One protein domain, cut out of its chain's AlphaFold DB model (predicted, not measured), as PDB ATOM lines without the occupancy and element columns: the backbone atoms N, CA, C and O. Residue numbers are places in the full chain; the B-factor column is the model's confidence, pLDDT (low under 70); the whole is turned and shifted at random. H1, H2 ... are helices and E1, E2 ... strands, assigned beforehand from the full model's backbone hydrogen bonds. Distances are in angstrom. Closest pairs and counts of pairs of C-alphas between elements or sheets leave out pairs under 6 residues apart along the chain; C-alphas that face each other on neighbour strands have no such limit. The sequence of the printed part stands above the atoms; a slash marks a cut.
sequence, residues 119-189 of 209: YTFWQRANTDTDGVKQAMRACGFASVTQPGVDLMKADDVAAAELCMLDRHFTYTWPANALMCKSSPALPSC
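Overview. This is residues 119 to 189 of the 209 residues of an uncharacterized protein of Pandoraea norimbergensis (UniProt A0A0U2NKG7). One long helix, H3, runs through the middle of a small elongated body; the other longer helix, H1, stands steeply to it and meets it through few contacts, while the short helices H2 and H4 meet it elsewhere. The single strand E1 lies to the side, and a short stretch near the first printed residue, 122 to 123, runs beside its beginning. The 71 printed residues hold four named helices and one named strand, in the order H1, H2, H3, E1, H4, and the class is mostly helix. The whole is compact, with a radius of gyration of the C-alphas of 11.2 A, and spans 34 by 21 by 17 A.

Arrangement. Start near the first printed residue, at Trp 122 and Gln 123: they pair, antiparallel, with residues 170 to 171 of E1, residues 170 to 174, which pairs with no named strand. Go on to H1, residues 129 to 138, and then to H3, residues 154 to 166, the hub, which touches three helices. H1 and H3 only just touch, with 3 pairs of C-alphas within 8 A and with residues 160 to 164 of H3 alone; the closest are the C-alphas of Met 136 and Met 164, 6.8 A apart. Their lines stand at a steep tilt of 58 degrees, opposite ways. Before H3 you find H2, residues 148 to 151; the two touch only at the corner, and only just, with 3 pairs within 8 A, the closest C-alphas being those of Gly 148 and Val 157, 5.7 A apart. After E1 comes H4, residues 179 to 182, which touches H3; look at the C-alphas of Ala 158 and Met 179, the closest, 5.1 A apart. H1 and E1 are apart, and so are H2 and H4. In H1 and H3 every O i to N i+4 pair is within hydrogen-bond range; H2 and H4 are too short for such a pair, and each has its one O i to N i+3 pair within range.

Along the chain. Find C-alpha 129 at (64.367, 23.181, 99.434); from there H1 runs 14.2 A to Ala 138. H2 is 5.7 A long. Next find C-alpha 154 at (55.761, 9.237, 81.569), where H3 begins its 18.2 A to Asp 166. E1 covers 10.8 A from Thr 170 to Pro 174, and H4, 5.3 A long, ends with C-alpha 182 at (64.125, 3.103, 82.384).

Size, cuts and confidence. The two C-alphas farthest apart are those of Asn 126 and Ala 185, 34.0 A. The printed part has no cut; the link from H1 to H2 is short, with 9 residues, and the other three are tight. The mean pLDDT of the printed part is 94.8, and no printed residue is under 70.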
ATOM      1  N   TYR A 119      60.809  16.172  95.398       95.62
ATOM      2  CA  TYR A 119      61.734  17.297  95.596       95.62
ATOM      3  C   TYR A 119      63.010  16.911  96.355       95.62
ATOM      4  O   TYR A 119      64.034  17.564  96.197       95.62
ATOM      5  N   THR A 120      62.977  15.847  97.161       94.94
ATOM      6  CA  THR A 120      64.159  15.350  97.886       94.94
ATOM      7  C   THR A 120      65.153  14.627  96.973       94.94
ATOM      8  O   THR A 120      66.286  14.360  97.376       94.94
ATOM      9  N   PHE A 121      64.756  14.328  95.733       94.75
ATOM     10  CA  PHE A 121      65.591  13.630  94.760       94.75
ATOM     11  C   PHE A 121      66.480  14.572  93.950       94.75
ATOM     12  O   PHE A 121      67.214  14.117  93.081       94.75
ATOM     13  N   TRP A 122      66.436  15.876  94.219       96.44
ATOM     14  CA  TRP A 122      67.151  16.886  93.449       96.44
ATOM     15  C   TRP A 122      67.978  17.770  94.363       96.44
ATOM     16  O   TRP A 122      67.508  18.233  95.399       96.44
ATOM     17  N   GLN A 123      69.207  18.051  93.946       95.81
ATOM     18  CA  GLN A 123      70.085  18.973  94.651       95.81
ATOM     19  C   GLN A 123      70.895  19.814  93.674       95.81
ATOM     20  O   GLN A 123      71.204  19.389  92.564       95.81
ATOM     21  N   ARG A 124      71.276  21.009  94.110       95.56
ATOM     22  CA  ARG A 124      72.238  21.865  93.419       95.56
ATOM     23  C   ARG A 124      72.908  22.754  94.454       95.56
ATOM     24  O   ARG A 124      72.261  23.160  95.419       95.56
ATOM     25  N   ALA A 125      74.191  23.058  94.262       93.31
ATOM     26  CA  ALA A 125      74.918  23.935  95.174       93.31
ATOM     27  C   ALA A 125      74.165  25.264  95.370       93.31
ATOM     28  O   ALA A 125      73.625  25.826  94.413       93.31
ATOM     29  N   ASN A 126      74.119  25.749  96.613       92.75
ATOM     30  CA  ASN A 126      73.470  27.008  96.999       92.75
ATOM     31  C   ASN A 126      71.973  27.104  96.643       92.75
ATOM     32  O   ASN A 126      71.458  28.200  96.446       92.75
ATOM     33  N   THR A 127      71.271  25.974  96.520       95.50
ATOM     34  CA  THR A 127      69.817  25.944  96.317       95.50
ATOM     35  C   THR A 127      69.167  25.266  97.519       95.50
ATOM     36  O   THR A 127      69.498  24.126  97.836       95.50
ATOM     37  N   ASP A 128      68.266  25.970  98.200       96.56
ATOM     38  CA  ASP A 128      67.488  25.423  99.308       96.56
ATOM     39  C   ASP A 128      66.270  24.624  98.810       96.56
ATOM     40  O   ASP A 128      65.988  24.531  97.611       96.56
ATOM     41  N   THR A 129      65.536  24.017  99.742       96.31
ATOM     42  CA  THR A 129      64.367  23.181  99.434       96.31
ATOM     43  C   THR A 129      63.315  23.922  98.607       96.31
ATOM     44  O   THR A 129      62.722  23.338  97.697       96.31
ATOM     45  N   ASP A 130      63.065  25.198  98.899       97.44
ATOM     46  CA  ASP A 130      62.054  25.967  98.175       97.44
ATOM     47  C   ASP A 130      62.538  26.360  96.780       97.44
ATOM     48  O   ASP A 130      61.764  26.257  95.825       97.44
ATOM     49  N   GLY A 131      63.830  26.657  96.620       97.88
ATOM     50  CA  GLY A 131      64.473  26.815  95.321       97.88
ATOM     51  C   GLY A 131      64.396  25.552  94.457       97.88
ATOM     52  O   GLY A 131      64.095  25.647  93.264       97.88
ATOM     53  N   VAL A 132      64.586  24.358  95.037       97.94
ATOM     54  CA  VAL A 132      64.397  23.076  94.324       97.94
ATOM     55  C   VAL A 132      62.948  22.936  93.861       97.94
ATOM     56  O   VAL A 132      62.692  22.716  92.676       97.94
ATOM     57  N   LYS A 133      61.981  23.109  94.769       98.25
ATOM     58  CA  LYS A 133      60.552  22.996  94.439       98.25
ATOM     59  C   LYS A 133      60.130  24.019  93.381       98.25
ATOM     60  O   LYS A 133      59.310  23.708  92.521       98.25
ATOM     61  N   GLN A 134      60.649  25.245  93.438       98.12
ATOM     62  CA  GLN A 134      60.375  26.274  92.437       98.12
ATOM     63  C   GLN A 134      60.949  25.884  91.071       98.12
ATOM     64  O   GLN A 134      60.245  25.999  90.070       98.12
ATOM     65  N   ALA A 135      62.184  25.375  91.029       98.19
ATOM     66  CA  ALA A 135      62.800  24.896  89.795       98.19
ATOM     67  C   ALA A 135      62.020  23.727  89.179       98.19
ATOM     68  O   ALA A 135      61.759  23.749  87.979       98.19
ATOM     69  N   MET A 136      61.568  22.766  89.990       98.38
ATOM     70  CA  MET A 136      60.730  21.661  89.515       98.38
ATOM     71  C   MET A 136      59.426  22.163  88.889       98.38
ATOM     72  O   MET A 136      59.094  21.786  87.769       98.38
ATOM     73  N   ARG A 137      58.703  23.064  89.562       98.12
ATOM     74  CA  ARG A 137      57.479  23.650  88.990       98.12
ATOM     75  C   ARG A 137      57.766  24.391  87.684       98.12
ATOM     76  O   ARG A 137      57.015  24.246  86.728       98.12
ATOM     77  N   ALA A 138      58.875  25.127  87.620       98.31
ATOM     78  CA  ALA A 138      59.306  25.804  86.398       98.31
ATOM     79  C   ALA A 138      59.679  24.829  85.264       98.31
ATOM     80  O   ALA A 138      59.541  25.182  84.097       98.31
ATOM     81  N   CYS A 139      60.117  23.611  85.593       98.38
ATOM     82  CA  CYS A 139      60.353  22.522  84.645       98.38
ATOM     83  C   CYS A 139      59.089  21.721  84.288       98.38
ATOM     84  O   CYS A 139      59.180  20.782  83.504       98.38
ATOM     85  N   GLY A 140      57.920  22.078  84.830       97.56
ATOM     86  CA  GLY A 140      56.640  21.474  84.456       97.56
ATOM     87  C   GLY A 140      56.188  20.296  85.321       97.56
ATOM     88  O   GLY A 140      55.219  19.636  84.961       97.56
ATOM     89  N   PHE A 141      56.828  20.030  86.465       97.44
ATOM     90  CA  PHE A 141      56.310  19.038  87.414       97.44
ATOM     91  C   PHE A 141      54.935  19.471  87.955       97.44
ATOM     92  O   PHE A 141      54.827  20.506  88.616       97.44
ATOM     93  N   ALA A 142      53.903  18.649  87.735       96.25
ATOM     94  CA  ALA A 142      52.546  18.878  88.243       96.25
ATOM     95  C   ALA A 142      52.472  18.806  89.778       96.25
ATOM     96  O   ALA A 142      51.703  19.528  90.411       96.25
ATOM     97  N   SER A 143      53.314  17.970  90.391       94.31
ATOM     98  CA  SER A 143      53.531  17.934  91.834       94.31
ATOM     99  C   SER A 143      55.008  17.756  92.144       94.31
ATOM    100  O   SER A 143      55.758  17.119  91.409       94.31
ATOM    101  N   VAL A 144      55.422  18.343  93.263       94.56
ATOM    102  CA  VAL A 144      56.777  18.196  93.810       94.56
ATOM    103  C   VAL A 144      56.801  17.248  95.009       94.56
ATOM    104  O   VAL A 144      57.875  16.898  95.493       94.56
ATOM    105  N   THR A 145      55.625  16.840  95.497       92.00
ATOM    106  CA  THR A 145      55.451  15.981  96.676       92.00
ATOM    107  C   THR A 145      54.902  14.599  96.350       92.00
ATOM    108  O   THR A 145      55.152  13.676  97.115       92.00
ATOM    109  N   GLN A 146      54.203  14.445  95.227       88.12
ATOM    110  CA  GLN A 146      53.706  13.162  94.725       88.12
ATOM    111  C   GLN A 146      54.539  12.702  93.526       88.12
ATOM    112  O   GLN A 146      55.013  13.564  92.777       88.12
ATOM    113  N   PRO A 147      54.719  11.383  93.327       89.12
ATOM    114  CA  PRO A 147      55.380  10.838  92.145       89.12
ATOM    115  C   PRO A 147      54.838  11.441  90.844       89.12
ATOM    116  O   PRO A 147      53.631  11.566  90.658       89.12
ATOM    117  N   GLY A 148      55.729  11.801  89.915       88.31
ATOM    118  CA  GLY A 148      55.327  12.477  88.677       88.31
ATOM    119  C   GLY A 148      54.325  11.668  87.848       88.31
ATOM    120  O   GLY A 148      53.342  12.222  87.370       88.31
ATOM    121  N   VAL A 149      54.529  10.349  87.746       90.31
ATOM    122  CA  VAL A 149      53.666   9.436  86.969       90.31
ATOM    123  C   VAL A 149      52.234   9.332  87.501       90.31
ATOM    124  O   VAL A 149      51.335   8.909  86.776       90.31
ATOM    125  N   ASP A 150      52.003   9.751  88.747       92.69
ATOM    126  CA  ASP A 150      50.661   9.768  89.312       92.69
ATOM    127  C   ASP A 150      49.802  10.858  88.688       92.69
ATOM    128  O   ASP A 150      48.601  10.667  88.546       92.69
ATOM    129  N   LEU A 151      50.410  11.972  88.274       94.25
ATOM    130  CA  LEU A 151      49.700  13.160  87.792       94.25
ATOM    131  C   LEU A 151      50.068  13.562  86.361       94.25
ATOM    132  O   LEU A 151      49.490  14.495  85.813       94.25
ATOM    133  N   MET A 152      51.063  12.909  85.768       96.00
ATOM    134  CA  MET A 152      51.607  13.234  84.454       96.00
ATOM    135  C   MET A 152      51.892  11.948  83.686       96.00
ATOM    136  O   MET A 152      52.179  10.905  84.278       96.00
ATOM    137  N   LYS A 153      51.871  12.020  82.354       95.81
ATOM    138  CA  LYS A 153      52.326  10.901  81.523       95.81
ATOM    139  C   LYS A 153      53.838  10.756  81.647       95.81
ATOM    140  O   LYS A 153      54.555  11.729  81.873       95.81
ATOM    141  N   ALA A 154      54.341   9.546  81.432       95.12
ATOM    142  CA  ALA A 154      55.761   9.237  81.569       95.12
ATOM    143  C   ALA A 154      56.660  10.125  80.688       95.12
ATOM    144  O   ALA A 154      57.764  10.465  81.103       95.12
ATOM    145  N   ASP A 155      56.193  10.529  79.498       96.06
ATOM    146  CA  ASP A 155      56.950  11.434  78.622       96.06
ATOM    147  C   ASP A 155      57.055  12.860  79.187       96.06
ATOM    148  O   ASP A 155      58.121  13.467  79.113       96.06
ATOM    149  N   ASP A 156      55.996  13.364  79.826       97.19
ATOM    150  CA  ASP A 156      56.001  14.687  80.461       97.19
ATOM    151  C   ASP A 156      56.893  14.688  81.710       97.19
ATOM    152  O   ASP A 156      57.639  15.638  81.953       97.19
ATOM    153  N   VAL A 157      56.872  13.594  82.484       97.00
ATOM    154  CA  VAL A 157      57.807  13.396  83.604       97.00
ATOM    155  C   VAL A 157      59.242  13.385  83.084       97.00
ATOM    156  O   VAL A 157      60.087  14.106  83.608       97.00
ATOM    157  N   ALA A 158      59.517  12.628  82.018       96.88
ATOM    158  CA  ALA A 158      60.835  12.576  81.398       96.88
ATOM    159  C   ALA A 158      61.324  13.960  80.941       96.88
ATOM    160  O   ALA A 158      62.475  14.318  81.193       96.88
ATOM    161  N   ALA A 159      60.459  14.752  80.303       97.56
ATOM    162  CA  ALA A 159      60.781  16.116  79.897       97.56
ATOM    163  C   ALA A 159      61.125  17.011  81.101       97.56
ATOM    164  O   ALA A 159      62.124  17.736  81.070       97.56
ATOM    165  N   ALA A 160      60.344  16.923  82.181       97.94
ATOM    166  CA  ALA A 160      60.562  17.708  83.392       97.94
ATOM    167  C   ALA A 160      61.865  17.321  84.119       97.94
ATOM    168  O   ALA A 160      62.625  18.192  84.551       97.94
ATOM    169  N   GLU A 161      62.176  16.023  84.200       97.06
ATOM    170  CA  GLU A 161      63.449  15.521  84.733       97.06
ATOM    171  C   GLU A 161      64.646  16.004  83.903       97.06
ATOM    172  O   GLU A 161      65.635  16.488  84.457       97.06
ATOM    173  N   LEU A 162      64.558  15.920  82.569       96.44
ATOM    174  CA  LEU A 162      65.604  16.412  81.669       96.44
ATOM    175  C   LEU A 162      65.824  17.920  81.834       96.44
ATOM    176  O   LEU A 162      66.971  18.355  81.887       96.44
ATOM    177  N   CYS A 163      64.758  18.706  81.996       97.81
ATOM    178  CA  CYS A 163      64.864  20.134  82.289       97.81
ATOM    179  C   CYS A 163      65.641  20.408  83.587       97.81
ATOM    180  O   CYS A 163      66.479  21.310  83.623       97.81
ATOM    181  N   MET A 164      65.415  19.628  84.649       97.81
ATOM    182  CA  MET A 164      66.165  19.782  85.901       97.81
ATOM    183  C   MET A 164      67.660  19.502  85.702       97.81
ATOM    184  O   MET A 164      68.499  20.278  86.170       97.81
ATOM    185  N   LEU A 165      67.994  18.449  84.950       96.00
ATOM    186  CA  LEU A 165      69.377  18.131  84.581       96.00
ATOM    187  C   LEU A 165      70.016  19.244  83.735       96.00
ATOM    188  O   LEU A 165      71.140  19.659  84.018       96.00
ATOM    189  N   ASP A 166      69.285  19.787  82.761       95.25
ATOM    190  CA  ASP A 166      69.740  20.890  81.902       95.25
ATOM    191  C   ASP A 166      69.941  22.197  82.701       95.25
ATOM    192  O   ASP A 166      70.740  23.051  82.324       95.25
ATOM    193  N   ARG A 167      69.280  22.337  83.860       95.75
ATOM    194  CA  ARG A 167      69.482  23.430  84.834       95.75
ATOM    195  C   ARG A 167      70.560  23.124  85.882       95.75
ATOM    196  O   ARG A 167      70.642  23.826  86.900       95.75
ATOM    197  N   HIS A 168      71.381  22.106  85.636       94.75
ATOM    198  CA  HIS A 168      72.493  21.673  86.481       94.75
ATOM    199  C   HIS A 168      72.077  21.221  87.888       94.75
ATOM    200  O   HIS A 168      72.841  21.378  88.842       94.75
ATOM    201  N   PHE A 169      70.866  20.678  88.045       96.62
ATOM    202  CA  PHE A 169      70.544  19.900  89.239       96.62
ATOM    203  C   PHE A 169      71.103  18.484  89.104       96.62
ATOM    204  O   PHE A 169      71.059  17.879  88.035       96.62
ATOM    205  N   THR A 170      71.593  17.944  90.212       95.81
ATOM    206  CA  THR A 170      71.982  16.545  90.347       95.81
ATOM    207  C   THR A 170      70.819  15.760  90.939       95.81
ATOM    208  O   THR A 170      70.238  16.153  91.953       95.81
ATOM    209  N   TYR A 171      70.506  14.629  90.324       95.25
ATOM    210  CA  TYR A 171      69.553  13.653  90.820       95.25
ATOM    211  C   TYR A 171      70.196  12.805  91.925       95.25
ATOM    212  O   TYR A 171      71.219  12.161  91.724       95.25
ATOM    213  N   THR A 172      69.637  12.786  93.127       92.31
ATOM    214  CA  THR A 172      70.243  12.113  94.292       92.31
ATOM    215  C   THR A 172      69.919  10.620  94.365       92.31
ATOM    216  O   THR A 172      70.332   9.931  95.298       92.31
ATOM    217  N   TRP A 173      69.200  10.102  93.369       88.94
ATOM    218  CA  TRP A 173      68.824   8.697  93.237       88.94
ATOM    219  C   TRP A 173      69.574   8.013  92.087       88.94
ATOM    220  O   TRP A 173      70.131   8.693  91.218       88.94
ATOM    221  N   PRO A 174      69.615   6.664  92.058       89.12
ATOM    222  CA  PRO A 174      70.254   5.936  90.971       89.12
ATOM    223  C   PRO A 174      69.666   6.337  89.620       89.12
ATOM    224  O   PRO A 174      68.448   6.441  89.478       89.12
ATOM    225  N   ALA A 175      70.521   6.482  88.607       89.69
ATOM    226  CA  ALA A 175      70.101   6.958  87.289       89.69
ATOM    227  C   ALA A 175      68.940   6.148  86.679       89.69
ATOM    228  O   ALA A 175      68.118   6.718  85.977       89.69
ATOM    229  N   ASN A 176      68.825   4.847  86.975       89.31
ATOM    230  CA  ASN A 176      67.733   3.993  86.485       89.31
ATOM    231  C   ASN A 176      66.336   4.397  86.986       89.31
ATOM    232  O   ASN A 176      65.351   3.957  86.405       89.31
ATOM    233  N   ALA A 177      66.246   5.218  88.037       89.88
ATOM    234  CA  ALA A 177      64.979   5.782  88.493       89.88
ATOM    235  C   ALA A 177      64.514   6.979  87.643       89.88
ATOM    236  O   ALA A 177      63.355   7.358  87.755       89.88
ATOM    237  N   LEU A 178      65.372   7.543  86.781       93.25
ATOM    238  CA  LEU A 178      64.956   8.532  85.784       93.25
ATOM    239  C   LEU A 178      64.169   7.857  84.657       93.25
ATOM    240  O   LEU A 178      64.544   6.780  84.167       93.25
ATOM    241  N   MET A 179      63.126   8.526  84.171       93.62
ATOM    242  CA  MET A 179      62.260   8.025  83.103       93.62
ATOM    243  C   MET A 179      63.047   7.730  81.829       93.62
ATOM    244  O   MET A 179      62.891   6.667  81.237       93.62
ATOM    245  N   CYS A 180      63.977   8.599  81.434       94.31
ATOM    246  CA  CYS A 180      64.770   8.367  80.225       94.31
ATOM    247  C   CYS A 180      65.820   7.259  80.335       94.31
ATOM    248  O   CYS A 180      66.358   6.834  79.312       94.31
ATOM    249  N   LYS A 181      66.127   6.772  81.544       92.88
ATOM    250  CA  LYS A 181      66.972   5.583  81.713       92.88
ATOM    251  C   LYS A 181      66.158   4.298  81.687       92.88
ATOM    252  O   LYS A 181      66.583   3.345  81.042       92.88
ATOM    253  N   SER A 182      65.010   4.275  82.358       90.19
ATOM    254  CA  SER A 182      64.125   3.103  82.384       90.19
ATOM    255  C   SER A 182      63.327   2.929  81.086       90.19
ATOM    256  O   SER A 182      63.069   1.803  80.671       90.19
ATOM    257  N   SER A 183      62.987   4.032  80.416       90.81
ATOM    258  CA  SER A 183      62.118   4.086  79.233       90.81
ATOM    259  C   SER A 183      62.726   4.950  78.111       90.81
ATOM    260  O   SER A 183      62.149   5.962  77.712       90.81
ATOM    261  N   PRO A 184      63.885   4.568  77.537       91.56
ATOM    262  CA  PRO A 184      64.607   5.389  76.554       91.56
ATOM    263  C   PRO A 184      63.850   5.610  75.229       91.56
ATOM    264  O   PRO A 184      64.222   6.473  74.438       91.56
ATOM    265  N   ALA A 185      62.792   4.835  74.974       91.88
ATOM    266  CA  ALA A 185      61.946   4.957  73.786       91.88
ATOM    267  C   ALA A 185      60.920   6.107  73.866       91.88
ATOM    268  O   ALA A 185      60.262   6.408  72.862       91.88
ATOM    269  N   LEU A 186      60.758   6.743  75.033       93.94
ATOM    270  CA  LEU A 186      59.879   7.901  75.188       93.94
ATOM    271  C   LEU A 186      60.307   9.043  74.238       93.94
ATOM    272  O   LEU A 186      61.508   9.239  74.026       93.94
ATOM    273  N   PRO A 187      59.355   9.774  73.625       95.06
ATOM    274  CA  PRO A 187      59.652  10.884  72.719       95.06
ATOM    275  C   PRO A 187      60.701  11.875  73.239       95.06
ATOM    276  O   PRO A 187      61.673  12.127  72.530       95.06
ATOM    277  N   SER A 188      60.564  12.348  74.477       94.75
ATOM    278  CA  SER A 188      61.468  13.320  75.108       94.75
ATOM    279  C   SER A 188      62.878  12.769  75.352       94.75
ATOM    280  O   SER A 188      63.849  13.521  75.440       94.75
ATOM    281  N   CYS A 189      63.018  11.445  75.410       95.06
ATOM    282  CA  CYS A 189      64.284  10.761  75.660       95.06
ATOM    283  C   CYS A 189      65.055  10.417  74.379       95.06
ATOM    284  O   CYS A 189      66.248  10.103  74.445       95.06
TER     285      CYS A 189